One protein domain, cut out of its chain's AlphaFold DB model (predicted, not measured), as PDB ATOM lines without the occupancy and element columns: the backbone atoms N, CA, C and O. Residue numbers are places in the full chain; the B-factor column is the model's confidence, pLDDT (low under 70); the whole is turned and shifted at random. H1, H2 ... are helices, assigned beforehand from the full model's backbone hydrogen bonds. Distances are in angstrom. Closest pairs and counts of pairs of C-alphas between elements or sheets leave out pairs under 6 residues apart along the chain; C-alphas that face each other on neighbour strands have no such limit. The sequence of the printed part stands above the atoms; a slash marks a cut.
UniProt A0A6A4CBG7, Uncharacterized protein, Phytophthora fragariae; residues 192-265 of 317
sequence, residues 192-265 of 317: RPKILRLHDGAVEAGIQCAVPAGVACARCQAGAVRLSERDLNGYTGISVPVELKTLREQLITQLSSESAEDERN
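This is residues 192 to 265 of the 317 residues of an uncharacterized protein of Phytophthora fragariae (UniProt A0A6A4CBG7). A long helix, H3, lies side by side with the shorter H1 over residues 244 to 251, while its last residues, 256 to 265, stick out of the body as a free arm that makes much of the length. The long loop of residues 205 to 228 folds back along H1, and with the small helix H2 and the link of 9 residues from H2 to H3 it completes a compact body. The printed part has 74 residues with three named helices, in the order H1, H2, H3, and no named strand; the class is all helix. The whole is compact, with a radius of gyration of the C-alphas of 13.0 A, and elongated, spanning 43 by 25 by 19 A.

H3, residues 242 to 265, is the longest helix at 35.2 A from first to last C-alpha; it begins at C-alpha 242 (33.268, 19.051, 189.179) and ends at C-alpha 265 (51.001, 3.799, 215.531). H1, residues 192 to 204, measures 18.2 A and begins at C-alpha 192 (46.279, 24.269, 203.304). H2, residues 229 to 232, measures 5.2 A.

H3 touches H1 with residues 244 to 251 alone; the closest C-alphas are those of Leu 198 and Leu 244, 6.2 A apart. Their lines stand at a shallow tilt of 24 degrees, and they run opposite ways. H2 and H3 are close but not clearly touching, with the closest C-alphas, of Leu 232 and Lys 245, 7.4 A apart. H1 and H2 are apart. In H1 and H3 every O i to N i+4 pair is within hydrogen-bond range; H2 is too short for such a pair.

The C-alphas of Gly 237 and Asn 265 are the two farthest apart, at 43.4 A. Without residues 256 to 265, which stand free, the body spans 28 by 25 by 20 A. The link from H1 to H2 is long, with 24 residues; that from H2 to H3 is short, with 9. The printed part has no cut. The mean pLDDT of the printed part is 85.3, and residues 259 to 265 are under 70.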
ATOM      1  N   ARG A 192      46.574  22.831 203.384       87.81
ATOM      2  CA  ARG A 192      46.279  24.269 203.304       87.81
ATOM      3  C   ARG A 192      46.034  24.762 201.867       87.81
ATOM      4  O   ARG A 192      45.029  25.440 201.686       87.81
ATOM      5  N   PRO A 193      46.837  24.402 200.845       88.44
ATOM      6  CA  PRO A 193      46.561  24.770 199.451       88.44
ATOM      7  C   PRO A 193      45.196  24.297 198.959       88.44
ATOM      8  O   PRO A 193      44.465  25.069 198.349       88.44
ATOM      9  N   LYS A 194      44.831  23.047 199.263       90.50
ATOM     10  CA  LYS A 194      43.543  22.465 198.859       90.50
ATOM     11  C   LYS A 194      42.379  23.190 199.534       90.50
ATOM     12  O   LYS A 194      41.410  23.526 198.870       90.50
ATOM     13  N   ILE A 195      42.506  23.505 200.826       91.25
ATOM     14  CA  ILE A 195      41.506  24.287 201.575       91.25
ATOM     15  C   ILE A 195      41.324  25.686 200.972       91.25
ATOM     16  O   ILE A 195      40.192  26.138 200.828       91.25
ATOM     17  N   LEU A 196      42.421  26.364 200.620       89.75
ATOM     18  CA  LEU A 196      42.360  27.696 200.013       89.75
ATOM     19  C   LEU A 196      41.704  27.646 198.629       89.75
ATOM     20  O   LEU A 196      40.753  28.378 198.399       89.75
ATOM     21  N   ARG A 197      42.110  26.711 197.763       91.75
ATOM     22  CA  ARG A 197      41.505  26.521 196.431       91.75
ATOM     23  C   ARG A 197      40.017  26.158 196.493       91.75
ATOM     24  O   ARG A 197      39.255  26.617 195.653       91.75
ATOM     25  N   LEU A 198      39.594  25.377 197.491       93.25
ATOM     26  CA  LEU A 198      38.173  25.080 197.727       93.25
ATOM     27  C   LEU A 198      37.373  26.319 198.128       93.25
ATOM     28  O   LEU A 198      36.207  26.432 197.769       93.25
ATOM     29  N   HIS A 199      37.968  27.210 198.923       92.31
ATOM     30  CA  HIS A 199      37.318  28.460 199.289       92.31
ATOM     31  C   HIS A 199      37.241  29.399 198.085       92.31
ATOM     32  O   HIS A 199      36.165  29.890 197.775       92.31
ATOM     33  N   ASP A 200      38.358  29.594 197.395       90.88
ATOM     34  CA  ASP A 200      38.470  30.572 196.313       90.88
ATOM     35  C   ASP A 200      37.609  30.179 195.120       90.88
ATOM     36  O   ASP A 200      36.788  30.973 194.683       90.88
ATOM     37  N   GLY A 201      37.680  28.918 194.684       92.69
ATOM     38  CA  GLY A 201      36.834  28.453 193.588       92.69
ATOM     39  C   GLY A 201      35.344  28.428 193.945       92.69
ATOM     40  O   GLY A 201      34.502  28.596 193.069       92.69
ATOM     41  N   ALA A 202      34.985  28.274 195.226       92.31
ATOM     42  CA  ALA A 202      33.596  28.431 195.660       92.31
ATOM     43  C   ALA A 202      33.134  29.896 195.578       92.31
ATOM     44  O   ALA A 202      32.040  30.162 195.087       92.31
ATOM     45  N   VAL A 203      33.978  30.837 196.011       91.44
ATOM     46  CA  VAL A 203      33.709  32.278 195.893       91.44
ATOM     47  C   VAL A 203      33.580  32.687 194.423       91.44
ATOM     48  O   VAL A 203      32.637  33.391 194.075       91.44
ATOM     49  N   GLU A 204      34.469  32.201 193.555       92.19
ATOM     50  CA  GLU A 204      34.427  32.445 192.106       92.19
ATOM     51  C   GLU A 204      33.158  31.881 191.453       92.19
ATOM     52  O   GLU A 204      32.565  32.529 190.595       92.19
ATOM     53  N   ALA A 205      32.696  30.708 191.893       90.69
ATOM     54  CA  ALA A 205      31.449  30.109 191.426       90.69
ATOM     55  C   ALA A 205      30.185  30.735 192.055       90.69
ATOM     56  O   ALA A 205      29.075  30.302 191.746       90.69
ATOM     57  N   GLY A 206      30.324  31.725 192.945       90.25
ATOM     58  CA  GLY A 206      29.196  32.367 193.625       90.25
ATOM     59  C   GLY A 206      28.457  31.448 194.605       90.25
ATOM     60  O   GLY A 206      27.285  31.679 194.902       90.25
ATOM     61  N   ILE A 207      29.119  30.401 195.105       91.88
ATOM     62  CA  ILE A 207      28.544  29.415 196.026       91.88
ATOM     63  C   ILE A 207      29.179  29.507 197.417       91.88
ATOM     64  O   ILE A 207      30.206  30.148 197.645       91.88
ATOM     65  N   GLN A 208      28.557  28.839 198.387       90.94
ATOM     66  CA  GLN A 208      29.098  28.753 199.742       90.94
ATOM     67  C   GLN A 208      30.411  27.960 199.771       90.94
ATOM     68  O   GLN A 208      30.687  27.136 198.902       90.94
ATOM     69  N   CYS A 209      31.222  28.173 200.808       92.38
ATOM     70  CA  CYS A 209      32.534  27.541 200.911       92.38
ATOM     71  C   CYS A 209      32.438  26.003 200.860       92.38
ATOM     72  O   CYS A 209      31.730  25.389 201.661       92.38
ATOM     73  N   ALA A 210      33.208  25.388 199.957       92.06
ATOM     74  CA  ALA A 210      33.224  23.942 199.728       92.06
ATOM     75  C   ALA A 210      34.143  23.153 200.685       92.06
ATOM     76  O   ALA A 210      34.260  21.928 200.584       92.06
ATOM     77  N   VAL A 211      34.812  23.833 201.623       92.69
ATOM     78  CA  VAL A 211      35.686  23.186 202.612       92.69
ATOM     79  C   VAL A 211      34.850  22.278 203.529       92.69
ATOM     80  O   VAL A 211      33.866  22.755 204.099       92.69
ATOM     81  N   PRO A 212      35.236  21.000 203.729       90.06
ATOM     82  CA  PRO A 212      34.481  20.069 204.564       90.06
ATOM     83  C   PRO A 212      34.180  20.603 205.970       90.06
ATOM     84  O   PRO A 212      34.978  21.331 206.574       90.06
ATOM     85  N   ALA A 213      33.028  20.208 206.514       84.56
ATOM     86  CA  ALA A 213      32.701  20.450 207.914       84.56
ATOM     87  C   ALA A 213      33.785  19.833 208.823       84.56
ATOM     88  O   ALA A 213      34.340  18.782 208.515       84.56
ATOM     89  N   GLY A 214      34.141  20.522 209.909       84.06
ATOM     90  CA  GLY A 214      35.227  20.107 210.811       84.06
ATOM     91  C   GLY A 214      36.640  20.522 210.374       84.06
ATOM     92  O   GLY A 214      37.558  20.501 211.191       84.06
ATOM     93  N   VAL A 215      36.838  20.985 209.134       88.31
ATOM     94  CA  VAL A 215      38.129  21.533 208.681       88.31
ATOM     95  C   VAL A 215      38.133  23.055 208.827       88.31
ATOM     96  O   VAL A 215      37.247  23.743 208.323       88.31
ATOM     97  N   ALA A 216      39.123  23.627 209.512       88.06
ATOM     98  CA  ALA A 216      39.234  25.080 209.632       88.06
ATOM     99  C   ALA A 216      39.561  25.725 208.271       88.06
ATOM    100  O   ALA A 216      40.509  25.322 207.597       88.06
ATOM    101  N   CYS A 217      38.800  26.753 207.887       88.94
ATOM    102  CA  CYS A 217      39.089  27.593 206.727       88.94
ATOM    103  C   CYS A 217      39.394  29.009 207.215       88.94
ATOM    104  O   CYS A 217      38.524  29.644 207.804       88.94
ATOM    105  N   ALA A 218      40.612  29.495 206.968       85.00
ATOM    106  CA  ALA A 218      41.065  30.807 207.438       85.00
ATOM    107  C   ALA A 218      40.444  31.993 206.675       85.00
ATOM    108  O   ALA A 218      40.552  33.122 207.137       85.00
ATOM    109  N   ARG A 219      39.826  31.748 205.509       84.75
ATOM    110  CA  ARG A 219      39.163  32.785 204.697       84.75
ATOM    111  C   ARG A 219      37.668  32.923 204.994       84.75
ATOM    112  O   ARG A 219      37.073  33.950 204.693       84.75
ATOM    113  N   CYS A 220      37.051  31.911 205.602       87.56
ATOM    114  CA  CYS A 220      35.670  32.012 206.061       87.56
ATOM    115  C   CYS A 220      35.570  32.952 207.264       87.56
ATOM    116  O   CYS A 220      36.357  32.841 208.204       87.56
ATOM    117  N   GLN A 221      34.536  33.792 207.284       83.19
ATOM    118  CA  GLN A 221      34.116  34.449 208.520       83.19
ATOM    119  C   GLN A 221      33.676  33.395 209.550       83.19
ATOM    120  O   GLN A 221      33.196  32.311 209.193       83.19
ATOM    121  N   ALA A 222      33.855  33.695 210.837       80.31
ATOM    122  CA  ALA A 222      33.411  32.810 211.907       80.31
ATOM    123  C   ALA A 222      31.891  32.598 211.811       80.31
ATOM    124  O   ALA A 222      31.134  33.557 211.720       80.31
ATOM    125  N   GLY A 223      31.454  31.337 211.797       77.38
ATOM    126  CA  GLY A 223      30.039  30.985 211.632       77.38
ATOM    127  C   GLY A 223      29.516  31.026 210.191       77.38
ATOM    128  O   GLY A 223      28.327  30.792 209.992       77.38
ATOM    129  N   ALA A 224      30.364  31.276 209.184       83.00
ATOM    130  CA  ALA A 224      29.938  31.237 207.787       83.00
ATOM    131  C   ALA A 224      29.365  29.862 207.409       83.00
ATOM    132  O   ALA A 224      29.982  28.823 207.675       83.00
ATOM    133  N   VAL A 225      28.204  29.876 206.750       84.69
ATOM    134  CA  VAL A 225      27.555  28.669 206.232       84.69
ATOM    135  C   VAL A 225      28.424  28.074 205.123       84.69
ATOM    136  O   VAL A 225      28.985  28.787 204.287       84.69
ATOM    137  N   ARG A 226      28.585  26.754 205.163       88.62
ATOM    138  CA  ARG A 226      29.351  25.976 204.187       88.62
ATOM    139  C   ARG A 226      28.419  25.038 203.452       88.62
ATOM    140  O   ARG A 226      27.381  24.667 203.998       88.62
ATOM    141  N   LEU A 227      28.851  24.597 202.274       88.00
ATOM    142  CA  LEU A 227      28.092  23.625 201.497       88.00
ATOM    143  C   LEU A 227      27.822  22.372 202.324       88.00
ATOM    144  O   LEU A 227      28.736  21.735 202.864       88.00
ATOM    145  N   SER A 228      26.544  22.028 202.395       84.69
ATOM    146  CA  SER A 228      26.084  20.777 202.961       84.69
ATOM    147  C   SER A 228      26.313  19.631 201.976       84.69
ATOM    148  O   SER A 228      26.555  19.817 200.782       84.69
ATOM    149  N   GLU A 229      26.194  18.405 202.470       83.50
ATOM    150  CA  GLU A 229      26.236  17.214 201.620       83.50
ATOM    151  C   GLU A 229      25.087  17.184 200.598       83.50
ATOM    152  O   GLU A 229      25.268  16.730 199.471       83.50
ATOM    153  N   ARG A 230      23.926  17.758 200.943       84.12
ATOM    154  CA  ARG A 230      22.789  17.870 200.019       84.12
ATOM    155  C   ARG A 230      23.087  18.801 198.848       84.12
ATOM    156  O   ARG A 230      22.675  18.495 197.732       84.12
ATOM    157  N   ASP A 231      23.821  19.887 199.095       86.06
ATOM    158  CA  ASP A 231      24.221  20.837 198.052       86.06
ATOM    159  C   ASP A 231      25.201  20.195 197.069       86.06
ATOM    160  O   ASP A 231      25.081  20.349 195.858       86.06
ATOM    161  N   LEU A 232      26.136  19.392 197.580       82.19
ATOM    162  CA  LEU A 232      27.109  18.676 196.750       82.19
ATOM    163  C   LEU A 232      26.455  17.609 195.866       82.19
ATOM    164  O   LEU A 232      26.883  17.401 194.723       82.19
ATOM    165  N   ASN A 233      25.401  16.977 196.380       83.44
ATOM    166  CA  ASN A 233      24.624  15.961 195.677       83.44
ATOM    167  C   ASN A 233      23.569  16.561 194.726       83.44
ATOM    168  O   ASN A 233      22.902  15.816 194.016       83.44
ATOM    169  N   GLY A 234      23.428  17.894 194.677       81.69
ATOM    170  CA  GLY A 234      22.533  18.594 193.750       81.69
ATOM    171  C   GLY A 234      21.062  18.643 194.178       81.69
ATOM    172  O   GLY A 234      20.214  19.050 193.389       81.69
ATOM    173  N   TYR A 235      20.733  18.276 195.420       81.56
ATOM    174  CA  TYR A 235      19.342  18.241 195.897       81.56
ATOM    175  C   TYR A 235      18.733  19.626 196.165       81.56
ATOM    176  O   TYR A 235      17.524  19.734 196.353       81.56
ATOM    177  N   THR A 236      19.546  20.681 196.209       80.56
ATOM    178  CA  THR A 236      19.125  22.053 196.544       80.56
ATOM    179  C   THR A 236      19.120  22.998 195.341       80.56
ATOM    180  O   THR A 236      18.910  24.196 195.503       80.56
ATOM    181  N   GLY A 237      19.351  22.476 194.128       79.69
ATOM    182  CA  GLY A 237      19.440  23.275 192.897       79.69
ATOM    183  C   GLY A 237      20.767  24.026 192.722       79.69
ATOM    184  O   GLY A 237      20.964  24.687 191.706       79.69
ATOM    185  N   ILE A 238      21.694  23.905 193.677       83.81
ATOM    186  CA  ILE A 238      23.041  24.472 193.585       83.81
ATOM    187  C   ILE A 238      23.908  23.562 192.708       83.81
ATOM    188  O   ILE A 238      24.097  22.384 193.010       83.81
ATOM    189  N   SER A 239      24.466  24.118 191.632       85.31
ATOM    190  CA  SER A 239      25.454  23.427 190.802       85.31
ATOM    191  C   SER A 239      26.855  23.677 191.354       85.31
ATOM    192  O   SER A 239      27.325  24.812 191.389       85.31
ATOM    193  N   VAL A 240      27.524  22.614 191.800       88.44
ATOM    194  CA  VAL A 240      28.915  22.680 192.264       88.44
ATOM    195  C   VAL A 240      29.834  22.184 191.142       88.44
ATOM    196  O   VAL A 240      29.654  21.040 190.710       88.44
ATOM    197  N   PRO A 241      30.825  22.985 190.699       92.00
ATOM    198  CA  PRO A 241      31.809  22.573 189.701       92.00
ATOM    199  C   PRO A 241      32.482  21.238 190.039       92.00
ATOM    200  O   PRO A 241      32.813  20.968 191.200       92.00
ATOM    201  N   VAL A 242      32.700  20.402 189.021       91.31
ATOM    202  CA  VAL A 242      33.268  19.051 189.179       91.31
ATOM    203  C   VAL A 242      34.664  19.122 189.792       91.31
ATOM    204  O   VAL A 242      34.992  18.339 190.680       91.31
ATOM    205  N   GLU A 243      35.450  20.127 189.411       92.69
ATOM    206  CA  GLU A 243      36.800  20.366 189.911       92.69
ATOM    207  C   GLU A 243      36.803  20.572 191.430       92.69
ATOM    208  O   GLU A 243      37.675  20.052 192.129       92.69
ATOM    209  N   LEU A 244      35.802  21.287 191.961       92.56
ATOM    210  CA  LEU A 244      35.653  21.504 193.400       92.56
ATOM    211  C   LEU A 244      35.217  20.232 194.124       92.56
ATOM    212  O   LEU A 244      35.712  19.971 195.224       92.56
ATOM    213  N   LYS A 245      34.350  19.414 193.512       91.75
ATOM    214  CA  LYS A 245      33.971  18.103 194.067       91.75
ATOM    215  C   LYS A 245      35.192  17.191 194.176       91.75
ATOM    216  O   LYS A 245      35.499  16.714 195.268       91.75
ATOM    217  N   THR A 246      35.962  17.056 193.096       93.38
ATOM    218  CA  THR A 246      37.190  16.249 193.074       93.38
ATOM    219  C   THR A 246      38.230  16.763 194.071       93.38
ATOM    220  O   THR A 246      38.819  15.982 194.818       93.38
ATOM    221  N   LEU A 247      38.451  18.080 194.145       92.88
ATOM    222  CA  LEU A 247      39.394  18.675 195.097       92.88
ATOM    223  C   LEU A 247      38.972  18.419 196.557       92.88
ATOM    224  O   LEU A 247      39.818  18.174 197.422       92.88
ATOM    225  N   ARG A 248      37.663  18.448 196.834       92.69
ATOM    226  CA  ARG A 248      37.098  18.157 198.156       92.69
ATOM    227  C   ARG A 248      37.299  16.694 198.532       92.69
ATOM    228  O   ARG A 248      37.734  16.417 199.647       92.69
ATOM    229  N   GLU A 249      37.036  15.773 197.613       92.62
ATOM    230  CA  GLU A 249      37.275  14.339 197.809       92.62
ATOM    231  C   GLU A 249      38.755  14.042 198.057       92.62
ATOM    232  O   GLU A 249      39.089  13.346 199.012       92.62
ATOM    233  N   GLN A 250      39.665  14.648 197.286       92.62
ATOM    234  CA  GLN A 250      41.110  14.524 197.515       92.62
ATOM    235  C   GLN A 250      41.523  14.979 198.921       92.62
ATOM    236  O   GLN A 250      42.405  14.375 199.534       92.62
ATOM    237  N   LEU A 251      40.911  16.051 199.435       92.25
ATOM    238  CA  LEU A 251      41.163  16.530 200.792       92.25
ATOM    239  C   LEU A 251      40.619  15.555 201.848       92.25
ATOM    240  O   LEU A 251      41.315  15.289 202.825       92.25
ATOM    241  N   ILE A 252      39.416  15.011 201.653       91.25
ATOM    242  CA  ILE A 252      38.810  14.025 202.563       91.25
ATOM    243  C   ILE A 252      39.654  12.748 202.604       91.25
ATOM    244  O   ILE A 252      40.038  12.314 203.684       91.25
ATOM    245  N   THR A 253      40.029  12.197 201.450       92.44
ATOM    246  CA  THR A 253      40.891  11.010 201.361       92.44
ATOM    247  C   THR A 253      42.228  11.234 202.062       92.44
ATOM    248  O   THR A 253      42.692  10.371 202.807       92.44
ATOM    249  N   GLN A 254      42.828  12.415 201.885       90.06
ATOM    250  CA  GLN A 254      44.056  12.766 202.590       90.06
ATOM    251  C   GLN A 254      43.848  12.792 204.114       90.06
ATOM    252  O   GLN A 254      44.654  12.221 204.844       90.06
ATOM    253  N   LEU A 255      42.763  13.402 204.601       88.31
ATOM    254  CA  LEU A 255      42.434  13.432 206.032       88.31
ATOM    255  C   LEU A 255      42.228  12.027 206.614       88.31
ATOM    256  O   LEU A 255      42.741  11.746 207.694       88.31
ATOM    257  N   SER A 256      41.543  11.145 205.885       87.12
ATOM    258  CA  SER A 256      41.301   9.759 206.302       87.12
ATOM    259  C   SER A 256      42.575   8.906 206.312       87.12
ATOM    260  O   SER A 256      42.736   8.028 207.157       87.12
ATOM    261  N   SER A 257      43.509   9.152 205.386       82.56
ATOM    262  CA  SER A 257      44.795   8.441 205.374       82.56
ATOM    263  C   SER A 257      45.666   8.783 206.588       82.56
ATOM    264  O   SER A 257      46.262   7.887 207.181       82.56
ATOM    265  N   GLU A 258      45.677  10.051 207.008       77.25
ATOM    266  CA  GLU A 258      46.444  10.510 208.172       77.25
ATOM    267  C   GLU A 258      45.891   9.928 209.484       77.25
ATOM    268  O   GLU A 258      46.667   9.505 210.341       77.25
ATOM    269  N   SER A 259      44.563   9.834 209.639       69.69
ATOM    270  CA  SER A 259      43.964   9.229 210.839       69.69
ATOM    271  C   SER A 259      44.273   7.733 210.955       69.69
ATOM    272  O   SER A 259      44.581   7.252 212.043       69.69
ATOM    273  N   ALA A 260      44.266   6.999 209.838       65.94
ATOM    274  CA  ALA A 260      44.588   5.571 209.826       65.94
ATOM    275  C   ALA A 260      46.069   5.285 210.159       65.94
ATOM    276  O   ALA A 260      46.403   4.225 210.695       65.94
ATOM    277  N   GLU A 261      46.981   6.206 209.838       61.38
ATOM    278  CA  GLU A 261      48.392   6.113 210.236       61.38
ATOM    279  C   GLU A 261      48.589   6.335 211.739       61.38
ATOM    280  O   GLU A 261      49.347   5.593 212.374       61.38
ATOM    281  N   ASP A 262      47.876   7.305 212.316       52.84
ATOM    282  CA  ASP A 262      47.903   7.565 213.757       52.84
ATOM    283  C   ASP A 262      47.349   6.373 214.561       52.84
ATOM    284  O   ASP A 262      47.932   6.002 215.584       52.84
ATOM    285  N   GLU A 263      46.302   5.699 214.073       51.06
ATOM    286  CA  GLU A 263      45.739   4.495 214.706       51.06
ATOM    287  C   GLU A 263      46.692   3.289 214.663       51.06
ATOM    288  O   GLU A 263      46.889   2.613 215.679       51.06
ATOM    289  N   ARG A 264      47.362   3.037 213.529       56.50
ATOM    290  CA  ARG A 264      48.369   1.958 213.423       56.50
ATOM    291  C   ARG A 264      49.566   2.179 214.349       56.50
ATOM    292  O   ARG A 264      50.151   1.217 214.839       56.50
ATOM    293  N   ASN A 265      49.932   3.434 214.601       53.69
ATOM    294  CA  ASN A 265      51.001   3.799 215.531       53.69
ATOM    295  C   ASN A 265      50.530   3.822 217.003       53.69
ATOM    296  O   ASN A 265      51.351   3.916 217.920       53.69
TER     297      ASN A 265